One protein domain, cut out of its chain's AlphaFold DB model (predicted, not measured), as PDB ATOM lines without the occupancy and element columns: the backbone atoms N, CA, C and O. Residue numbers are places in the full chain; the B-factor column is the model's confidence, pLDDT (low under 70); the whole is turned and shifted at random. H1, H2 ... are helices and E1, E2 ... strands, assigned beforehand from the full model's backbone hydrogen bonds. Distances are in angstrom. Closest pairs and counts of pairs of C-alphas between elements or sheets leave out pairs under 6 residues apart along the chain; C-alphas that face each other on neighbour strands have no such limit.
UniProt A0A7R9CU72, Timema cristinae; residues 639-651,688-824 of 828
ATOM      1  N   LEU A 639     111.623 138.850 110.071       96.81
ATOM      2  CA  LEU A 639     112.475 137.815 110.648       96.81
ATOM      3  C   LEU A 639     111.638 136.948 111.588       96.81
ATOM      4  O   LEU A 639     110.907 137.486 112.412       96.81
ATOM      5  N   GLN A 640     111.771 135.629 111.499       96.62
ATOM      6  CA  GLN A 640     111.227 134.696 112.482       96.62
ATOM      7  C   GLN A 640     112.377 133.899 113.093       96.62
ATOM      8  O   GLN A 640     113.189 133.333 112.365       96.62
ATOM      9  N   VAL A 641     112.440 133.894 114.419       96.19
ATOM     10  CA  VAL A 641     113.394 133.145 115.237       96.19
ATOM     11  C   VAL A 641     112.592 132.285 116.208       96.19
ATOM     12  O   VAL A 641     111.520 132.688 116.657       96.19
ATOM     13  N   THR A 642     113.086 131.092 116.499       95.19
ATOM     14  CA  THR A 642     112.447 130.120 117.387       95.19
ATOM     15  C   THR A 642     113.521 129.207 117.972       95.19
ATOM     16  O   THR A 642     114.613 129.160 117.397       95.19
ATOM     17  N   ASP A 643     113.222 128.538 119.086       95.50
ATOM     18  CA  ASP A 643     114.004 127.412 119.620       95.50
ATOM     19  C   ASP A 643     115.487 127.779 119.815       95.50
ATOM     20  O   ASP A 643     116.402 127.116 119.326       95.50
ATOM     21  N   ILE A 644     115.735 128.911 120.490       95.44
ATOM     22  CA  ILE A 644     117.102 129.389 120.747       95.44
ATOM     23  C   ILE A 644     117.829 128.467 121.722       95.44
ATOM     24  O   ILE A 644     119.045 128.349 121.597       95.44
ATOM     25  N   HIS A 645     117.119 127.899 122.704       96.38
ATOM     26  CA  HIS A 645     117.672 127.036 123.752       96.38
ATOM     27  C   HIS A 645     119.061 127.489 124.210       96.38
ATOM     28  O   HIS A 645     120.086 126.875 123.923       96.38
ATOM     29  N   HIS A 646     119.119 128.652 124.855       96.00
ATOM     30  CA  HIS A 646     120.383 129.192 125.314       96.00
ATOM     31  C   HIS A 646     120.844 128.455 126.576       96.00
ATOM     32  O   HIS A 646     120.253 128.633 127.640       96.00
ATOM     33  N   ASP A 647     121.968 127.737 126.474       95.44
ATOM     34  CA  ASP A 647     122.643 127.132 127.621       95.44
ATOM     35  C   ASP A 647     123.647 128.107 128.275       95.44
ATOM     36  O   ASP A 647     124.725 128.378 127.722       95.44
ATOM     37  N   PRO A 648     123.368 128.627 129.487       94.25
ATOM     38  CA  PRO A 648     124.296 129.497 130.204       94.25
ATOM     39  C   PRO A 648     125.534 128.756 130.741       94.25
ATOM     40  O   PRO A 648     126.479 129.408 131.200       94.25
ATOM     41  N   LYS A 649     125.541 127.417 130.727       94.44
ATOM     42  CA  LYS A 649     126.629 126.561 131.230       94.44
ATOM     43  C   LYS A 649     127.483 125.928 130.129       94.44
ATOM     44  O   LYS A 649     128.440 125.224 130.471       94.44
ATOM     45  N   TYR A 650     127.192 126.208 128.858       95.50
ATOM     46  CA  TYR A 650     127.965 125.696 127.730       95.50
ATOM     47  C   TYR A 650     129.463 125.980 127.900       95.50
ATOM     48  O   TYR A 650     129.878 127.092 128.250       95.50
ATOM     49  N   ALA A 651     130.300 124.985 127.617       94.06
ATOM     50  CA  ALA A 651     131.745 125.102 127.721       94.06
ATOM     51  C   ALA A 651     132.463 124.402 126.558       94.06
ATOM     52  O   ALA A 651     132.449 123.180 126.433       94.06
ATOM     53  N   LEU A 688     122.659 126.213 122.580       95.81
ATOM     54  CA  LEU A 688     123.478 127.313 122.077       95.81
ATOM     55  C   LEU A 688     124.195 128.090 123.197       95.81
ATOM     56  O   LEU A 688     123.549 128.623 124.114       95.81
ATOM     57  N   PRO A 689     125.520 128.322 123.088       96.38
ATOM     58  CA  PRO A 689     126.183 129.289 123.944       96.38
ATOM     59  C   PRO A 689     125.781 130.723 123.581       96.38
ATOM     60  O   PRO A 689     125.519 131.066 122.425       96.38
ATOM     61  N   PHE A 690     125.822 131.619 124.570       96.31
ATOM     62  CA  PHE A 690     125.319 132.989 124.412       96.31
ATOM     63  C   PHE A 690     125.983 133.771 123.269       96.31
ATOM     64  O   PHE A 690     125.331 134.552 122.575       96.31
ATOM     65  N   HIS A 691     127.293 133.590 123.063       95.50
ATOM     66  CA  HIS A 691     128.026 134.306 122.016       95.50
ATOM     67  C   HIS A 691     127.627 133.867 120.607       95.50
ATOM     68  O   HIS A 691     127.756 134.667 119.680       95.50
ATOM     69  N   SER A 692     127.107 132.652 120.439       96.50
ATOM     70  CA  SER A 692     126.557 132.191 119.162       96.50
ATOM     71  C   SER A 692     125.216 132.842 118.877       96.50
ATOM     72  O   SER A 692     125.020 133.343 117.772       96.50
ATOM     73  N   VAL A 693     124.357 132.971 119.894       96.81
ATOM     74  CA  VAL A 693     123.100 133.730 119.792       96.81
ATOM     75  C   VAL A 693     123.375 135.202 119.442       96.81
ATOM     76  O   VAL A 693     122.794 135.734 118.496       96.81
ATOM     77  N   ASP A 694     124.307 135.869 120.141       97.38
ATOM     78  CA  ASP A 694     124.688 137.266 119.848       97.38
ATOM     79  C   ASP A 694     125.276 137.420 118.442       97.38
ATOM     80  O   ASP A 694     124.873 138.327 117.706       97.38
ATOM     81  N   LYS A 695     126.189 136.528 118.033       97.25
ATOM     82  CA  LYS A 695     126.792 136.580 116.696       97.25
ATOM     83  C   LYS A 695     125.751 136.355 115.602       97.25
ATOM     84  O   LYS A 695     125.731 137.138 114.656       97.25
ATOM     85  N   MET A 696     124.879 135.357 115.751       96.00
ATOM     86  CA  MET A 696     123.794 135.066 114.810       96.00
ATOM     87  C   MET A 696     122.899 136.292 114.605       96.00
ATOM     88  O   MET A 696     122.725 136.749 113.477       96.00
ATOM     89  N   LEU A 697     122.377 136.873 115.690       96.62
ATOM     90  CA  LEU A 697     121.467 138.018 115.598       96.62
ATOM     91  C   LEU A 697     122.146 139.255 114.994       96.62
ATOM     92  O   LEU A 697     121.535 139.975 114.201       96.62
ATOM     93  N   ARG A 698     123.421 139.503 115.326       96.50
ATOM     94  CA  ARG A 698     124.192 140.608 114.730       96.50
ATOM     95  C   ARG A 698     124.449 140.406 113.243       96.50
ATOM     96  O   ARG A 698     124.379 141.382 112.499       96.50
ATOM     97  N   GLU A 699     124.739 139.178 112.823       96.62
ATOM     98  CA  GLU A 699     124.961 138.853 111.413       96.62
ATOM     99  C   GLU A 699     123.679 139.038 110.599       96.62
ATOM    100  O   GLU A 699     123.702 139.666 109.545       96.62
ATOM    101  N   ILE A 700     122.534 138.604 111.137       95.38
ATOM    102  CA  ILE A 700     121.226 138.811 110.503       95.38
ATOM    103  C   ILE A 700     120.965 140.302 110.266       95.38
ATOM    104  O   ILE A 700     120.553 140.687 109.175       95.38
ATOM    105  N   VAL A 701     121.228 141.158 111.257       93.50
ATOM    106  CA  VAL A 701     121.049 142.612 111.101       93.50
ATOM    107  C   VAL A 701     122.061 143.218 110.125       93.50
ATOM    108  O   VAL A 701     121.731 144.182 109.434       93.50
ATOM    109  N   HIS A 702     123.276 142.668 110.054       95.06
ATOM    110  CA  HIS A 702     124.290 143.103 109.096       95.06
ATOM    111  C   HIS A 702     123.855 142.837 107.648       95.06
ATOM    112  O   HIS A 702     123.876 143.755 106.827       95.06
ATOM    113  N   GLU A 703     123.404 141.614 107.364       96.19
ATOM    114  CA  GLU A 703     122.957 141.177 106.034       96.19
ATOM    115  C   GLU A 703     121.580 141.749 105.656       96.19
ATOM    116  O   GLU A 703     121.298 142.049 104.492       96.19
ATOM    117  N   HIS A 704     120.713 141.959 106.649       93.75
ATOM    118  CA  HIS A 704     119.336 142.415 106.464       93.75
ATOM    119  C   HIS A 704     119.044 143.696 107.268       93.75
ATOM    120  O   HIS A 704     118.260 143.680 108.218       93.75
ATOM    121  N   PRO A 705     119.578 144.861 106.856       89.50
ATOM    122  CA  PRO A 705     119.435 146.111 107.612       89.50
ATOM    123  C   PRO A 705     118.013 146.705 107.599       89.50
ATOM    124  O   PRO A 705     117.753 147.688 108.287       89.50
ATOM    125  N   ASN A 706     117.096 146.151 106.798       92.19
ATOM    126  CA  ASN A 706     115.745 146.677 106.577       92.19
ATOM    127  C   ASN A 706     114.644 145.711 107.058       92.19
ATOM    128  O   ASN A 706     113.636 145.555 106.372       92.19
ATOM    129  N   ILE A 707     114.843 145.035 108.193       96.00
ATOM    130  CA  ILE A 707     113.802 144.209 108.825       96.00
ATOM    131  C   ILE A 707     112.725 145.121 109.428       96.00
ATOM    132  O   ILE A 707     113.031 146.004 110.233       96.00
ATOM    133  N   ASP A 708     111.467 144.891 109.049       94.31
ATOM    134  CA  ASP A 708     110.325 145.685 109.506       94.31
ATOM    135  C   ASP A 708     109.864 145.279 110.913       94.31
ATOM    136  O   ASP A 708     109.508 146.143 111.713       94.31
ATOM    137  N   TYR A 709     109.870 143.978 111.226       95.75
ATOM    138  CA  TYR A 709     109.616 143.433 112.566       95.75
ATOM    139  C   TYR A 709     110.116 141.987 112.696       95.75
ATOM    140  O   TYR A 709     110.411 141.325 111.695       95.75
ATOM    141  N   VAL A 710     110.197 141.505 113.938       97.38
ATOM    142  CA  VAL A 710     110.701 140.170 114.292       97.38
ATOM    143  C   VAL A 710     109.634 139.369 115.044       97.38
ATOM    144  O   VAL A 710     108.947 139.917 115.906       97.38
ATOM    145  N   TYR A 711     109.527 138.077 114.752       97.50
ATOM    146  CA  TYR A 711     108.831 137.081 115.566       97.50
ATOM    147  C   TYR A 711     109.854 136.253 116.345       97.50
ATOM    148  O   TYR A 711     110.806 135.762 115.742       97.50
ATOM    149  N   MET A 712     109.654 136.098 117.654       96.62
ATOM    150  CA  MET A 712     110.405 135.164 118.496       96.62
ATOM    151  C   MET A 712     109.424 134.178 119.131       96.62
ATOM    152  O   MET A 712     108.689 134.562 120.036       96.62
ATOM    153  N   THR A 713     109.348 132.945 118.633       94.69
ATOM    154  CA  THR A 713     108.233 132.024 118.935       94.69
ATOM    155  C   THR A 713     108.444 131.085 120.127       94.69
ATOM    156  O   THR A 713     107.724 130.103 120.237       94.69
ATOM    157  N   GLY A 714     109.337 131.439 121.055       93.88
ATOM    158  CA  GLY A 714     109.526 130.727 122.325       93.88
ATOM    159  C   GLY A 714     110.776 129.851 122.364       93.88
ATOM    160  O   GLY A 714     111.654 129.990 121.508       93.88
ATOM    161  N   ASP A 715     110.852 129.004 123.390       96.19
ATOM    162  CA  ASP A 715     111.917 128.029 123.633       96.19
ATOM    163  C   ASP A 715     113.314 128.661 123.717       96.19
ATOM    164  O   ASP A 715     114.255 128.392 122.968       96.19
ATOM    165  N   ILE A 716     113.427 129.586 124.669       97.56
ATOM    166  CA  ILE A 716     114.656 130.298 125.020       97.56
ATOM    167  C   ILE A 716     115.509 129.495 126.007       97.56
ATOM    168  O   ILE A 716     116.734 129.615 125.987       97.56
ATOM    169  N   VAL A 717     114.877 128.741 126.906       97.06
ATOM    170  CA  VAL A 717     115.550 128.019 127.997       97.06
ATOM    171  C   VAL A 717     116.096 126.681 127.492       97.06
ATOM    172  O   VAL A 717     115.473 126.025 126.662       97.06
ATOM    173  N   ASP A 718     117.270 126.291 127.983       94.62
ATOM    174  CA  ASP A 718     117.949 125.050 127.607       94.62
ATOM    175  C   ASP A 718     117.193 123.758 128.000       94.62
ATOM    176  O   ASP A 718     116.222 123.759 128.762       94.62
ATOM    177  N   HIS A 719     117.658 122.633 127.464       93.81
ATOM    178  CA  HIS A 719     117.134 121.285 127.648       93.81
ATOM    179  C   HIS A 719     117.566 120.617 128.967       93.81
ATOM    180  O   HIS A 719     117.190 119.466 129.208       93.81
ATOM    181  N   ALA A 720     118.290 121.291 129.874       90.12
ATOM    182  CA  ALA A 720     118.530 120.763 131.223       90.12
ATOM    183  C   ALA A 720     117.334 120.996 132.145       90.12
ATOM    184  O   ALA A 720     117.423 121.651 133.188       90.12
ATOM    185  N   ILE A 721     116.215 120.379 131.778       88.06
ATOM    186  CA  ILE A 721     114.911 120.527 132.428       88.06
ATOM    187  C   ILE A 721     114.952 120.205 133.931       88.06
ATOM    188  O   ILE A 721     114.219 120.803 134.715       88.06
ATOM    189  N   TRP A 722     115.873 119.332 134.360       87.50
ATOM    190  CA  TRP A 722     116.094 118.951 135.762       87.50
ATOM    191  C   TRP A 722     116.787 120.027 136.612       87.50
ATOM    192  O   TRP A 722     116.895 119.868 137.826       87.50
ATOM    193  N   GLN A 723     117.290 121.104 136.000       86.94
ATOM    194  CA  GLN A 723     117.966 122.213 136.687       86.94
ATOM    195  C   GLN A 723     117.204 123.540 136.561       86.94
ATOM    196  O   GLN A 723     117.769 124.593 136.865       86.94
ATOM    197  N   THR A 724     115.948 123.495 136.113       90.31
ATOM    198  CA  THR A 724     115.103 124.681 135.946       90.31
ATOM    199  C   THR A 724     114.513 125.153 137.279       90.31
ATOM    200  O   THR A 724     114.216 124.364 138.178       90.31
ATOM    201  N   SER A 725     114.390 126.469 137.422       93.56
ATOM    202  CA  SER A 725     113.690 127.162 138.502       93.56
ATOM    203  C   SER A 725     113.138 128.489 137.965       93.56
ATOM    204  O   SER A 725     113.669 129.012 136.973       93.56
ATOM    205  N   PRO A 726     112.128 129.100 138.614       94.75
ATOM    206  CA  PRO A 726     111.689 130.450 138.267       94.75
ATOM    207  C   PRO A 726     112.858 131.439 138.179       94.75
ATOM    208  O   PRO A 726     112.938 132.240 137.248       94.75
ATOM    209  N   GLU A 727     113.827 131.352 139.093       95.06
ATOM    210  CA  GLU A 727     115.002 132.225 139.122       95.06
ATOM    211  C   GLU A 727     116.000 131.944 137.993       95.06
ATOM    212  O   GLU A 727     116.565 132.895 137.441       95.06
ATOM    213  N   SER A 728     116.277 130.674 137.664       94.69
ATOM    214  CA  SER A 728     117.206 130.338 136.575       94.69
ATOM    215  C   SER A 728     116.614 130.711 135.220       94.69
ATOM    216  O   SER A 728     117.271 131.407 134.444       94.69
ATOM    217  N   ASN A 729     115.356 130.338 134.978       96.75
ATOM    218  CA  ASN A 729     114.670 130.585 133.714       96.75
ATOM    219  C   ASN A 729     114.498 132.089 133.496       96.75
ATOM    220  O   ASN A 729     114.840 132.602 132.429       96.75
ATOM    221  N   SER A 730     114.113 132.834 134.543       97.81
ATOM    222  CA  SER A 730     114.018 134.297 134.478       97.81
ATOM    223  C   SER A 730     115.322 134.956 134.024       97.81
ATOM    224  O   SER A 730     115.285 135.928 133.265       97.81
ATOM    225  N   LYS A 731     116.485 134.448 134.458       97.50
ATOM    226  CA  LYS A 731     117.794 134.988 134.054       97.50
ATOM    227  C   LYS A 731     118.074 134.751 132.574       97.50
ATOM    228  O   LYS A 731     118.466 135.702 131.899       97.50
ATOM    229  N   VAL A 732     117.856 133.531 132.082       97.50
ATOM    230  CA  VAL A 732     118.097 133.165 130.674       97.50
ATOM    231  C   VAL A 732     117.159 133.952 129.755       97.50
ATOM    232  O   VAL A 732     117.632 134.640 128.847       97.50
ATOM    233  N   ILE A 733     115.857 133.967 130.066       98.25
ATOM    234  CA  ILE A 733     114.837 134.743 129.339       98.25
ATOM    235  C   ILE A 733     115.223 136.225 129.312       98.25
ATOM    236  O   ILE A 733     115.330 136.828 128.246       98.25
ATOM    237  N   THR A 734     115.538 136.809 130.473       98.25
ATOM    238  CA  THR A 734     115.959 138.216 130.563       98.25
ATOM    239  C   THR A 734     117.192 138.502 129.713       98.25
ATOM    240  O   THR A 734     117.256 139.535 129.042       98.25
ATOM    241  N   GLN A 735     118.195 137.626 129.755       97.75
ATOM    242  CA  GLN A 735     119.454 137.812 129.042       97.75
ATOM    243  C   GLN A 735     119.244 137.800 127.525       97.75
ATOM    244  O   GLN A 735     119.728 138.705 126.835       97.75
ATOM    245  N   VAL A 736     118.486 136.828 127.012       97.75
ATOM    246  CA  VAL A 736     118.178 136.718 125.581       97.75
ATOM    247  C   VAL A 736     117.259 137.857 125.138       97.75
ATOM    248  O   VAL A 736     117.576 138.545 124.168       97.75
ATOM    249  N   THR A 737     116.190 138.177 125.871       97.69
ATOM    250  CA  THR A 737     115.307 139.296 125.497       97.69
ATOM    251  C   THR A 737     116.043 140.641 125.496       97.69
ATOM    252  O   THR A 737     115.864 141.437 124.571       97.69
ATOM    253  N   LYS A 738     116.946 140.893 126.455       97.56
ATOM    254  CA  LYS A 738     117.796 142.103 126.450       97.56
ATOM    255  C   LYS A 738     118.763 142.146 125.270       97.56
ATOM    256  O   LYS A 738     119.074 143.230 124.771       97.56
ATOM    257  N   LEU A 739     119.239 140.994 124.802       97.69
ATOM    258  CA  LEU A 739     120.024 140.919 123.576       97.69
ATOM    259  C   LEU A 739     119.184 141.332 122.357       97.69
ATOM    260  O   LEU A 739     119.646 142.169 121.579       97.69
ATOM    261  N   PHE A 740     117.939 140.857 122.240       97.69
ATOM    262  CA  PHE A 740     117.008 141.327 121.204       97.69
ATOM    263  C   PHE A 740     116.769 142.841 121.290       97.69
ATOM    264  O   PHE A 740     116.868 143.518 120.272       97.69
ATOM    265  N   GLN A 741     116.556 143.404 122.485       96.50
ATOM    266  CA  GLN A 741     116.426 144.862 122.673       96.50
ATOM    267  C   GLN A 741     117.671 145.621 122.189       96.50
ATOM    268  O   GLN A 741     117.570 146.678 121.565       96.50
ATOM    269  N   LYS A 742     118.865 145.073 122.443       96.62
ATOM    270  CA  LYS A 742     120.138 145.678 122.030       96.62
ATOM    271  C   LYS A 742     120.373 145.591 120.520       96.62
ATOM    272  O   LYS A 742     120.938 146.522 119.947       96.62
ATOM    273  N   VAL A 743     120.013 144.471 119.894       96.50
ATOM    274  CA  VAL A 743     120.219 144.227 118.456       96.50
ATOM    275  C   VAL A 743     119.134 144.905 117.610       96.50
ATOM    276  O   VAL A 743     119.443 145.443 116.548       96.50
ATOM    277  N   PHE A 744     117.902 144.980 118.117       95.06
ATOM    278  CA  PHE A 744     116.732 145.566 117.458       95.06
ATOM    279  C   PHE A 744     116.171 146.784 118.223       95.06
ATOM    280  O   PHE A 744     114.999 146.801 118.598       95.06
ATOM    281  N   PRO A 745     116.952 147.863 118.428       91.75
ATOM    282  CA  PRO A 745     116.526 148.997 119.257       91.75
ATOM    283  C   PRO A 745     115.408 149.847 118.632       91.75
ATOM    284  O   PRO A 745     114.820 150.694 119.299       91.75
ATOM    285  N   LYS A 746     115.157 149.693 117.326       91.19
ATOM    286  CA  LYS A 746     114.127 150.430 116.569       91.19
ATOM    287  C   LYS A 746     113.162 149.519 115.814       91.19
ATOM    288  O   LYS A 746     112.231 150.019 115.189       91.19
ATOM    289  N   THR A 747     113.396 148.211 115.851       95.25
ATOM    290  CA  THR A 747     112.598 147.213 115.141       95.25
ATOM    291  C   THR A 747     111.788 146.455 116.187       95.25
ATOM    292  O   THR A 747     112.386 145.908 117.113       95.25
ATOM    293  N   PRO A 748     110.447 146.443 116.105       95.44
ATOM    294  CA  PRO A 748     109.634 145.756 117.093       95.44
ATOM    295  C   PRO A 748     109.825 144.241 117.019       95.44
ATOM    296  O   PRO A 748     109.858 143.661 115.930       95.44
ATOM    297  N   VAL A 749     109.932 143.615 118.191       97.06
ATOM    298  CA  VAL A 749     110.018 142.162 118.357       97.06
ATOM    299  C   VAL A 749     108.757 141.685 119.067       97.06
ATOM    300  O   VAL A 749     108.366 142.241 120.094       97.06
ATOM    301  N   TYR A 750     108.110 140.670 118.506       97.31
ATOM    302  CA  TYR A 750     106.888 140.079 119.032       97.31
ATOM    303  C   TYR A 750     107.187 138.657 119.501       97.31
ATOM    304  O   TYR A 750     107.514 137.794 118.686       97.31
ATOM    305  N   PHE A 751     107.112 138.449 120.813       97.12
ATOM    306  CA  PHE A 751     107.428 137.182 121.458       97.12
ATOM    307  C   PHE A 751     106.179 136.311 121.620       97.12
ATOM    308  O   PHE A 751     105.087 136.826 121.840       97.12
ATOM    309  N   ALA A 752     106.360 134.998 121.562       96.44
ATOM    310  CA  ALA A 752     105.448 134.007 122.116       96.44
ATOM    311  C   ALA A 752     106.183 133.208 123.203       96.44
ATOM    312  O   ALA A 752     107.415 133.194 123.237       96.44
ATOM    313  N   LEU A 753     105.428 132.574 124.099       96.25
ATOM    314  CA  LEU A 753     105.977 131.629 125.073       96.25
ATOM    315  C   LEU A 753     106.096 130.250 124.420       96.25
ATOM    316  O   LEU A 753     105.164 129.826 123.736       96.25
ATOM    317  N   GLY A 754     107.206 129.560 124.655       95.50
ATOM    318  CA  GLY A 754     107.373 128.137 124.379       95.50
ATOM    319  C   GLY A 754     107.126 127.307 125.639       95.50
ATOM    320  O   GLY A 754     106.751 127.825 126.701       95.50
ATOM    321  N   ASN A 755     107.286 125.995 125.514       94.00
ATOM    322  CA  ASN A 755     107.039 125.067 126.611       94.00
ATOM    323  C   ASN A 755     108.231 124.969 127.579       94.00
ATOM    324  O   ASN A 755     108.043 124.483 128.698       94.00
ATOM    325  N   HIS A 756     109.412 125.469 127.189       95.81
ATOM    326  CA  HIS A 756     110.628 125.507 128.017       95.81
ATOM    327  C   HIS A 756     110.720 126.709 128.974       95.81
ATOM    328  O   HIS A 756     111.494 126.681 129.932       95.81
ATOM    329  N   GLU A 757     109.944 127.771 128.758       95.50
ATOM    330  CA  GLU A 757     109.928 128.940 129.641       95.50
ATOM    331  C   GLU A 757     109.471 128.677 131.096       95.50
ATOM    332  O   GLU A 757     110.118 129.228 132.001       95.50
ATOM    333  N   PRO A 758     108.397 127.905 131.384       94.56
ATOM    334  CA  PRO A 758     107.954 127.664 132.754       94.56
ATOM    335  C   PRO A 758     108.911 126.743 133.520       94.56
ATOM    336  O   PRO A 758     109.781 126.074 132.966       94.56
ATOM    337  N   SER A 759     108.731 126.715 134.838       91.44
ATOM    338  CA  SER A 759     109.416 125.788 135.731       91.44
ATOM    339  C   SER A 759     108.395 125.228 136.722       91.44
ATOM    340  O   SER A 759     107.877 126.011 137.523       91.44
ATOM    341  N   PRO A 760     108.148 123.906 136.739       90.62
ATOM    342  CA  PRO A 760     108.691 122.882 135.832       90.62
ATOM    343  C   PRO A 760     108.336 123.097 134.348       90.62
ATOM    344  O   PRO A 760     107.389 123.814 134.030       90.62
ATOM    345  N   ILE A 761     109.103 122.472 133.445       90.44
ATOM    346  CA  ILE A 761     108.849 122.498 131.992       90.44
ATOM    347  C   ILE A 761     107.414 122.044 131.664       90.44
ATOM    348  O   ILE A 761     106.861 121.194 132.360       90.44
ATOM    349  N   ASN A 762     106.826 122.588 130.592       91.06
ATOM    350  CA  ASN A 762     105.463 122.331 130.100       91.06
ATOM    351  C   ASN A 762     104.321 122.789 131.016       91.06
ATOM    352  O   ASN A 762     103.178 122.797 130.566       91.06
ATOM    353  N   LEU A 763     104.598 123.169 132.264       89.69
ATOM    354  CA  LEU A 763     103.556 123.417 133.250       89.69
ATOM    355  C   LEU A 763     102.946 124.814 133.074       89.69
ATOM    356  O   LEU A 763     103.526 125.814 133.494       89.69
ATOM    357  N   PHE A 764     101.745 124.870 132.504       92.12
ATOM    358  CA  PHE A 764     100.890 126.054 132.399       92.12
ATOM    359  C   PHE A 764      99.561 125.785 133.124       92.12
ATOM    360  O   PHE A 764      98.551 125.488 132.475       92.12
ATOM    361  N   PRO A 765      99.544 125.874 134.468       86.88
ATOM    362  CA  PRO A 765      98.376 125.533 135.261       86.88
ATOM    363  C   PRO A 765      97.283 126.604 135.110       86.88
ATOM    364  O   PRO A 765      97.603 127.801 135.013       86.88
ATOM    365  N   PRO A 766      95.999 126.206 135.135       83.06
ATOM    366  CA  PRO A 766      94.885 127.145 135.092       83.06
ATOM    367  C   PRO A 766      94.897 128.037 136.351       83.06
ATOM    368  O   PRO A 766      95.426 127.649 137.397       83.06
ATOM    369  N   GLN A 767      94.397 129.273 136.246       81.56
ATOM    370  CA  GLN A 767      94.534 130.278 137.317       81.56
ATOM    371  C   GLN A 767      93.900 129.836 138.644       81.56
ATOM    372  O   GLN A 767      94.345 130.235 139.717       81.56
ATOM    373  N   GLU A 768      92.888 128.978 138.568       78.00
ATOM    374  CA  GLU A 768      92.097 128.447 139.672       78.00
ATOM    375  C   GLU A 768      92.927 127.612 140.658       78.00
ATOM    376  O   GLU A 768      92.548 127.497 141.823       78.00
ATOM    377  N   VAL A 769      94.060 127.051 140.220       75.12
ATOM    378  CA  VAL A 769      94.927 126.201 141.058       75.12
ATOM    379  C   VAL A 769      96.228 126.888 141.478       75.12
ATOM    380  O   VAL A 769      97.118 126.245 142.042       75.12
ATOM    381  N   TRP A 770      96.370 128.190 141.208       82.69
ATOM    382  CA  TRP A 770      97.596 128.914 141.525       82.69
ATOM    383  C   TRP A 770      97.861 128.949 143.037       82.69
ATOM    384  O   TRP A 770      97.077 129.472 143.826       82.69
ATOM    385  N   SER A 771      99.017 128.419 143.439       75.50
ATOM    386  CA  SER A 771      99.534 128.464 144.814       75.50
ATOM    387  C   SER A 771     101.017 128.844 144.812       75.50
ATOM    388  O   SER A 771     101.642 128.883 143.753       75.50
ATOM    389  N   ASN A 772     101.614 129.087 145.988       64.25
ATOM    390  CA  ASN A 772     103.023 129.504 146.102       64.25
ATOM    391  C   ASN A 772     104.015 128.573 145.371       64.25
ATOM    392  O   ASN A 772     105.083 129.034 144.980       64.25
ATOM    393  N   ASN A 773     103.664 127.296 145.170       69.31
ATOM    394  CA  ASN A 773     104.529 126.299 144.529       69.31
ATOM    395  C   ASN A 773     104.057 125.869 143.127       69.31
ATOM    396  O   ASN A 773     104.782 125.151 142.445       69.31
ATOM    397  N   LEU A 774     102.854 126.267 142.702       77.50
ATOM    398  CA  LEU A 774     102.235 125.855 141.437       77.50
ATOM    399  C   LEU A 774     101.652 127.094 140.755       77.50
ATOM    400  O   LEU A 774     100.455 127.348 140.828       77.50
ATOM    401  N   THR A 775     102.511 127.918 140.153       88.94
ATOM    402  CA  THR A 775     102.098 129.135 139.445       88.94
ATOM    403  C   THR A 775     103.086 129.516 138.342       88.94
ATOM    404  O   THR A 775     104.300 129.369 138.493       88.94
ATOM    405  N   VAL A 776     102.557 130.058 137.242       93.00
ATOM    406  CA  VAL A 776     103.322 130.686 136.145       93.00
ATOM    407  C   VAL A 776     103.179 132.209 136.129       93.00
ATOM    408  O   VAL A 776     103.633 132.870 135.196       93.00
ATOM    409  N   GLU A 777     102.591 132.795 137.175       93.69
ATOM    410  CA  GLU A 777     102.392 134.244 137.273       93.69
ATOM    411  C   GLU A 777     103.721 135.012 137.149       93.69
ATOM    412  O   GLU A 777     103.791 136.053 136.494       93.69
ATOM    413  N   TRP A 778     104.801 134.467 137.722       95.00
ATOM    414  CA  TRP A 778     106.144 135.043 137.628       95.00
ATOM    415  C   TRP A 778     106.611 135.186 136.171       95.00
ATOM    416  O   TRP A 778     107.202 136.206 135.816       95.00
ATOM    417  N   LEU A 779     106.311 134.200 135.318       96.81
ATOM    418  CA  LEU A 779     106.709 134.172 133.913       96.81
ATOM    419  C   LEU A 779     105.904 135.186 133.102       96.81
ATOM    420  O   LEU A 779     106.464 135.889 132.258       96.81
ATOM    421  N   TYR A 780     104.604 135.294 133.376       96.75
ATOM    422  CA  TYR A 780     103.726 136.255 132.711       96.75
ATOM    423  C   TYR A 780     104.095 137.697 133.065       96.75
ATOM    424  O   TYR A 780     104.248 138.519 132.160       96.75
ATOM    425  N   LYS A 781     104.338 137.987 134.350       96.50
ATOM    426  CA  LYS A 781     104.818 139.304 134.803       96.50
ATOM    427  C   LYS A 781     106.176 139.646 134.197       96.50
ATOM    428  O   LYS A 781     106.335 140.717 133.617       96.50
ATOM    429  N   LEU A 782     107.130 138.710 134.238       97.81
ATOM    430  CA  LEU A 782     108.446 138.901 133.627       97.81
ATOM    431  C   LEU A 782     108.338 139.196 132.124       97.81
ATOM    432  O   LEU A 782     109.009 140.093 131.614       97.81
ATOM    433  N   SER A 783     107.501 138.442 131.413       97.75
ATOM    434  CA  SER A 783     107.276 138.618 129.976       97.75
ATOM    435  C   SER A 783     106.652 139.979 129.671       97.75
ATOM    436  O   SER A 783     107.142 140.693 128.797       97.75
ATOM    437  N   ALA A 784     105.629 140.388 130.425       97.56
ATOM    438  CA  ALA A 784     105.013 141.704 130.282       97.56
ATOM    439  C   ALA A 784     106.035 142.833 130.503       97.56
ATOM    440  O   ALA A 784     106.136 143.744 129.674       97.56
ATOM    441  N   ASP A 785     106.859 142.727 131.549       97.44
ATOM    442  CA  ASP A 785     107.908 143.699 131.860       97.44
ATOM    443  C   ASP A 785     108.951 143.797 130.741       97.44
ATOM    444  O   ASP A 785     109.259 144.890 130.257       97.44
ATOM    445  N   LEU A 786     109.487 142.660 130.286       97.12
ATOM    446  CA  LEU A 786     110.527 142.627 129.255       97.12
ATOM    447  C   LEU A 786     110.010 143.072 127.880       97.12
ATOM    448  O   LEU A 786     110.747 143.716 127.124       97.12
ATOM    449  N   TRP A 787     108.765 142.738 127.537       96.31
ATOM    450  CA  TRP A 787     108.188 143.020 126.216       96.31
ATOM    451  C   TRP A 787     107.534 144.403 126.127       96.31
ATOM    452  O   TRP A 787     107.291 144.890 125.018       96.31
ATOM    453  N   SER A 788     107.334 145.083 127.262       95.38
ATOM    454  CA  SER A 788     106.844 146.471 127.346       95.38
ATOM    455  C   SER A 788     107.628 147.463 126.480       95.38
ATOM    456  O   SER A 788     107.086 148.476 126.047       95.38
ATOM    457  N   HIS A 789     108.885 147.148 126.150       92.25
ATOM    458  CA  HIS A 789     109.699 147.948 125.238       92.25
ATOM    459  C   HIS A 789     109.088 148.086 123.829       92.25
ATOM    460  O   HIS A 789     109.225 149.139 123.206       92.25
ATOM    461  N   TRP A 790     108.408 147.048 123.325       94.62
ATOM    462  CA  TRP A 790     107.841 147.019 121.967       94.62
ATOM    463  C   TRP A 790     106.311 147.036 121.932       94.62
ATOM    464  O   TRP A 790     105.724 147.201 120.857       94.62
ATOM    465  N   LEU A 791     105.657 146.832 123.076       95.06
ATOM    466  CA  LEU A 791     104.218 146.611 123.160       95.06
ATOM    467  C   LEU A 791     103.486 147.756 123.873       95.06
ATOM    468  O   LEU A 791     104.001 148.329 124.829       95.06
ATOM    469  N   PRO A 792     102.259 148.088 123.436       92.81
ATOM    470  CA  PRO A 792     101.419 149.049 124.138       92.81
ATOM    471  C   PRO A 792     100.827 148.445 125.421       92.81
ATOM    472  O   PRO A 792     100.648 147.232 125.529       92.81
ATOM    473  N   GLN A 793     100.426 149.306 126.362       88.25
ATOM    474  CA  GLN A 793      99.928 148.901 127.686       88.25
ATOM    475  C   GLN A 793      98.773 147.886 127.642       88.25
ATOM    476  O   GLN A 793      98.704 146.985 128.468       88.25
ATOM    477  N   ASN A 794      97.869 148.002 126.666       88.25
ATOM    478  CA  ASN A 794      96.722 147.101 126.529       88.25
ATOM    479  C   ASN A 794      97.103 145.678 126.086       88.25
ATOM    480  O   ASN A 794      96.289 144.772 126.221       88.25
ATOM    481  N   SER A 795      98.295 145.480 125.513       95.19
ATOM    482  CA  SER A 795      98.827 144.142 125.241       95.19
ATOM    483  C   SER A 795      99.414 143.515 126.506       95.19
ATOM    484  O   SER A 795      99.349 142.302 126.656       95.19
ATOM    485  N   LEU A 796      99.953 144.328 127.424       95.12
ATOM    486  CA  LEU A 796     100.597 143.847 128.650       95.12
ATOM    487  C   LEU A 796      99.596 143.177 129.593       95.12
ATOM    488  O   LEU A 796      99.876 142.099 130.100       95.12
ATOM    489  N   SER A 797      98.389 143.735 129.729       92.12
ATOM    490  CA  SER A 797      97.362 143.168 130.614       92.12
ATOM    491  C   SER A 797      96.937 141.745 130.233       92.12
ATOM    492  O   SER A 797      96.622 140.949 131.108       92.12
ATOM    493  N   THR A 798      96.914 141.406 128.937       94.06
ATOM    494  CA  THR A 798      96.562 140.041 128.501       94.06
ATOM    495  C   THR A 798      97.747 139.078 128.589       94.06
ATOM    496  O   THR A 798      97.550 137.876 128.772       94.06
ATOM    497  N   ILE A 799      98.981 139.596 128.509       96.25
ATOM    498  CA  ILE A 799     100.189 138.808 128.791       96.25
ATOM    499  C   ILE A 799     100.185 138.400 130.261       96.25
ATOM    500  O   ILE A 799     100.346 137.221 130.549       96.25
ATOM    501  N   GLU A 800      99.928 139.344 131.169       93.50
ATOM    502  CA  GLU A 800      99.851 139.083 132.611       93.50
ATOM    503  C   GLU A 800      98.740 138.088 132.973       93.50
ATOM    504  O   GLU A 800      98.913 137.291 133.892       93.50
ATOM    505  N   SER A 801      97.617 138.093 132.242       87.94
ATOM    506  CA  SER A 801      96.512 137.171 132.511       87.94
ATOM    507  C   SER A 801      96.733 135.766 131.939       87.94
ATOM    508  O   SER A 801      96.352 134.790 132.573       87.94
ATOM    509  N   GLY A 802      97.310 135.624 130.744       90.50
ATOM    510  CA  GLY A 802      97.342 134.314 130.076       90.50
ATOM    511  C   GLY A 802      98.483 134.084 129.095       90.50
ATOM    512  O   GLY A 802      98.425 133.135 128.313       90.50
ATOM    513  N   GLY A 803      99.501 134.946 129.080       93.88
ATOM    514  CA  GLY A 803     100.640 134.820 128.168       93.88
ATOM    515  C   GLY A 803     100.290 135.026 126.688       93.88
ATOM    516  O   GLY A 803     101.082 134.672 125.818       93.88
ATOM    517  N   TYR A 804      99.117 135.587 126.378       95.31
ATOM    518  CA  TYR A 804      98.656 135.868 125.016       95.31
ATOM    519  C   TYR A 804      98.409 137.364 124.829       95.31
ATOM    520  O   TYR A 804      98.136 138.098 125.780       95.31
ATOM    521  N   TYR A 805      98.474 137.857 123.592       97.06
ATOM    522  CA  TYR A 805      98.165 139.260 123.325       97.06
ATOM    523  C   TYR A 805      97.847 139.550 121.871       97.06
ATOM    524  O   TYR A 805      98.047 138.756 120.956       97.06
ATOM    525  N   THR A 806      97.377 140.770 121.640       96.25
ATOM    526  CA  THR A 806      97.279 141.328 120.301       96.25
ATOM    527  C   THR A 806      97.819 142.746 120.264       96.25
ATOM    528  O   THR A 806      97.647 143.515 121.211       96.25
ATOM    529  N   THR A 807      98.437 143.118 119.147       95.12
ATOM    530  CA  THR A 807      98.948 144.472 118.926       95.12
ATOM    531  C   THR A 807      98.743 144.922 117.482       95.12
ATOM    532  O   THR A 807      98.768 144.121 116.543       95.12
ATOM    533  N   LEU A 808      98.482 146.217 117.297       91.62
ATOM    534  CA  LEU A 808      98.331 146.826 115.979       91.62
ATOM    535  C   LEU A 808      99.710 147.270 115.483       91.62
ATOM    536  O   LEU A 808     100.270 148.232 115.996       91.62
ATOM    537  N   VAL A 809     100.232 146.600 114.459       87.69
ATOM    538  CA  VAL A 809     101.564 146.894 113.897       87.69
ATOM    539  C   VAL A 809     101.513 148.116 112.984       87.69
ATOM    540  O   VAL A 809     102.408 148.954 112.971       87.69
ATOM    541  N   ARG A 810     100.446 148.216 112.185       85.31
ATOM    542  CA  ARG A 810     100.171 149.339 111.281       85.31
ATOM    543  C   ARG A 810      98.679 149.414 110.994       85.31
ATOM    544  O   ARG A 810      97.925 148.490 111.300       85.31
ATOM    545  N   LYS A 811      98.238 150.500 110.357       83.81
ATOM    546  CA  LYS A 811      96.837 150.661 109.947       83.81
ATOM    547  C   LYS A 811      96.359 149.415 109.187       83.81
ATOM    548  O   LYS A 811      96.954 149.040 108.181       83.81
ATOM    549  N   ASN A 812      95.276 148.808 109.673       84.50
ATOM    550  CA  ASN A 812      94.647 147.598 109.128       84.50
ATOM    551  C   ASN A 812      95.476 146.297 109.212       84.50
ATOM    552  O   ASN A 812      95.130 145.337 108.531       84.50
ATOM    553  N   PHE A 813      96.539 146.230 110.021       88.62
ATOM    554  CA  PHE A 813      97.299 144.993 110.234       88.62
ATOM    555  C   PHE A 813      97.614 144.789 111.718       88.62
ATOM    556  O   PHE A 813      98.248 145.632 112.358       88.62
ATOM    557  N   ARG A 814      97.147 143.662 112.250       93.62
ATOM    558  CA  ARG A 814      97.190 143.298 113.665       93.62
ATOM    559  C   ARG A 814      97.830 141.924 113.801       93.62
ATOM    560  O   ARG A 814      97.476 141.021 113.049       93.62
ATOM    561  N   ILE A 815      98.728 141.791 114.767       94.94
ATOM    562  CA  ILE A 815      99.267 140.500 115.193       94.94
ATOM    563  C   ILE A 815      98.413 139.988 116.348       94.94
ATOM    564  O   ILE A 815      97.982 140.766 117.208       94.94
ATOM    565  N   VAL A 816      98.169 138.681 116.347       95.69
ATOM    566  CA  VAL A 816      97.545 137.935 117.439       95.69
ATOM    567  C   VAL A 816      98.532 136.848 117.837       95.69
ATOM    568  O   VAL A 816      98.937 136.058 116.988       95.69
ATOM    569  N   VAL A 817      98.938 136.854 119.100       96.38
ATOM    570  CA  VAL A 817      99.817 135.858 119.708       96.38
ATOM    571  C   VAL A 817      98.980 135.058 120.688       96.38
ATOM    572  O   VAL A 817      98.302 135.642 121.534       96.38
ATOM    573  N   LEU A 818      99.015 133.737 120.551       94.06
ATOM    574  CA  LEU A 818      98.311 132.797 121.413       94.06
ATOM    575  C   LEU A 818      99.325 132.050 122.274       94.06
ATOM    576  O   LEU A 818     100.414 131.737 121.801       94.06
ATOM    577  N   ASN A 819      98.939 131.726 123.505       93.81
ATOM    578  CA  ASN A 819      99.673 130.774 124.323       93.81
ATOM    579  C   ASN A 819      99.149 129.364 124.027       93.81
ATOM    580  O   ASN A 819      98.189 128.902 124.641       93.81
ATOM    581  N   SER A 820      99.747 128.698 123.040       91.44
ATOM    582  CA  SER A 820      99.360 127.338 122.651       91.44
ATOM    583  C   SER A 820      99.798 126.271 123.650       91.44
ATOM    584  O   SER A 820      99.289 125.154 123.582       91.44
ATOM    585  N   ASN A 821     100.690 126.599 124.590       92.06
ATOM    586  CA  ASN A 821     101.193 125.633 125.568       92.06
ATOM    587  C   ASN A 821     100.120 125.180 126.562       92.06
ATOM    588  O   ASN A 821     100.204 124.080 127.093       92.06
ATOM    589  N   ILE A 822      99.064 125.976 126.750       88.00
ATOM    590  CA  ILE A 822      97.910 125.601 127.580       88.00
ATOM    591  C   ILE A 822      97.225 124.344 127.019       88.00
ATOM    592  O   ILE A 822      96.758 123.505 127.781       88.00
ATOM    593  N   CYS A 823      97.222 124.186 125.691       79.00
ATOM    594  CA  CYS A 823      96.656 123.031 124.992       79.00
ATOM    595  C   CYS A 823      97.722 121.994 124.600       79.00
ATOM    596  O   CYS A 823      97.450 121.109 123.785       79.00
ATOM    597  N   TYR A 824      98.952 122.132 125.100       83.81
ATOM    598  CA  TYR A 824     100.034 121.217 124.775       83.81
ATOM    599  C   TYR A 824      99.870 119.916 125.546       83.81
ATOM    600  O   TYR A 824      99.586 119.914 126.737       83.81
TER     601      TYR A 824
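AT A GLANCE: This is residues 639 to 651 and 688 to 824 of the 828 residues of a protein of Timema cristinae (UniProt A0A7R9CU72). The domain is a flat slab: a small sheet of three short strands, E1, E2 and E3, has the hairpin E4 and E5 next to it, and a row of helices, H2, H3 and H4, runs side by side behind these strands. H1 meets the last residues of H2, 739 to 743, alone and reaches out past that end of H2, and in the long stretch from 752 to 776 residues 768 to 773 stick out. The printed part has 150 residues, with five named helices and five named strands in the order E1 H1 E2 H2 E3 H3 H4 E4 E5 H5, class mixed. The larger sheet, E1 E2 E3, is parallel and the smaller, E4 E5, antiparallel. The whole is compact, with a radius of gyration of the C-alphas of 15.3 A and spans of 45 by 45 by 23 A.

IN THESE COORDINATES: E1 is residues 639 to 641, from C-alpha 639 at (112.475, 137.815, 110.648); E2 is 709 to 712 and E3 749 to 751. H2, residues 726 to 743, is the longest helix at 25.6 A, and H1, 690 to 703, measures 20.3 A. H3 is 777 to 787, 15.3 A, and H4 793 to 802, 15.0 A. E4, 805 to 810, measures 15.8 A, and E5, 813 to 817, 13.4 A. H5, 820 to 823, ends at C-alpha 823 at (96.656, 123.031, 124.992).

HOW THE PARTS SIT: E2 is the inner strand, with N 711 and O 639 at 2.8 A toward E1, and N 750 and O 710 at 2.8 A toward E3. E2, H2 and E3 form a strand-helix-strand unit, two parallel neighbour strands with a helix between, and its crossover is right-handed. H2 only grazes this sheet, with residues 737 to 741. H2 and H3 touch at a shallow tilt of 11 degrees, closest at the C-alphas of Thr 737 and Leu 786, 6.9 A. H1 touches H2 residues 739 to 743 alone, closest at the C-alphas of Arg 698 and Val 743, 6.5 A. H3 and H4 form a helical hairpin, closest at the C-alphas of Tyr 780 and Glu 800, 4.8 A. The closest C-alphas of H4 and E4 are Ser 795 and Tyr 805, 5.3 A. In the hairpin E4 and E5, N 817 and O 805 are 2.8 A apart. Every O i to N i+4 pair is within hydrogen-bond range in H1, H2 and H3; H4 has 4 of 6, and H5 is too short for such a pair.

THE WHOLE: The C-alphas farthest apart, Glu 703 and Glu 768, are 47.4 A apart. Residues 652 to 687 are not printed, and C-alphas 651 and 688 are 10.3 A apart across the cut. The links E2 to H2 and E3 to H3 are long. Mean pLDDT of the printed part is 93.1; residues 772 to 773 are under 70.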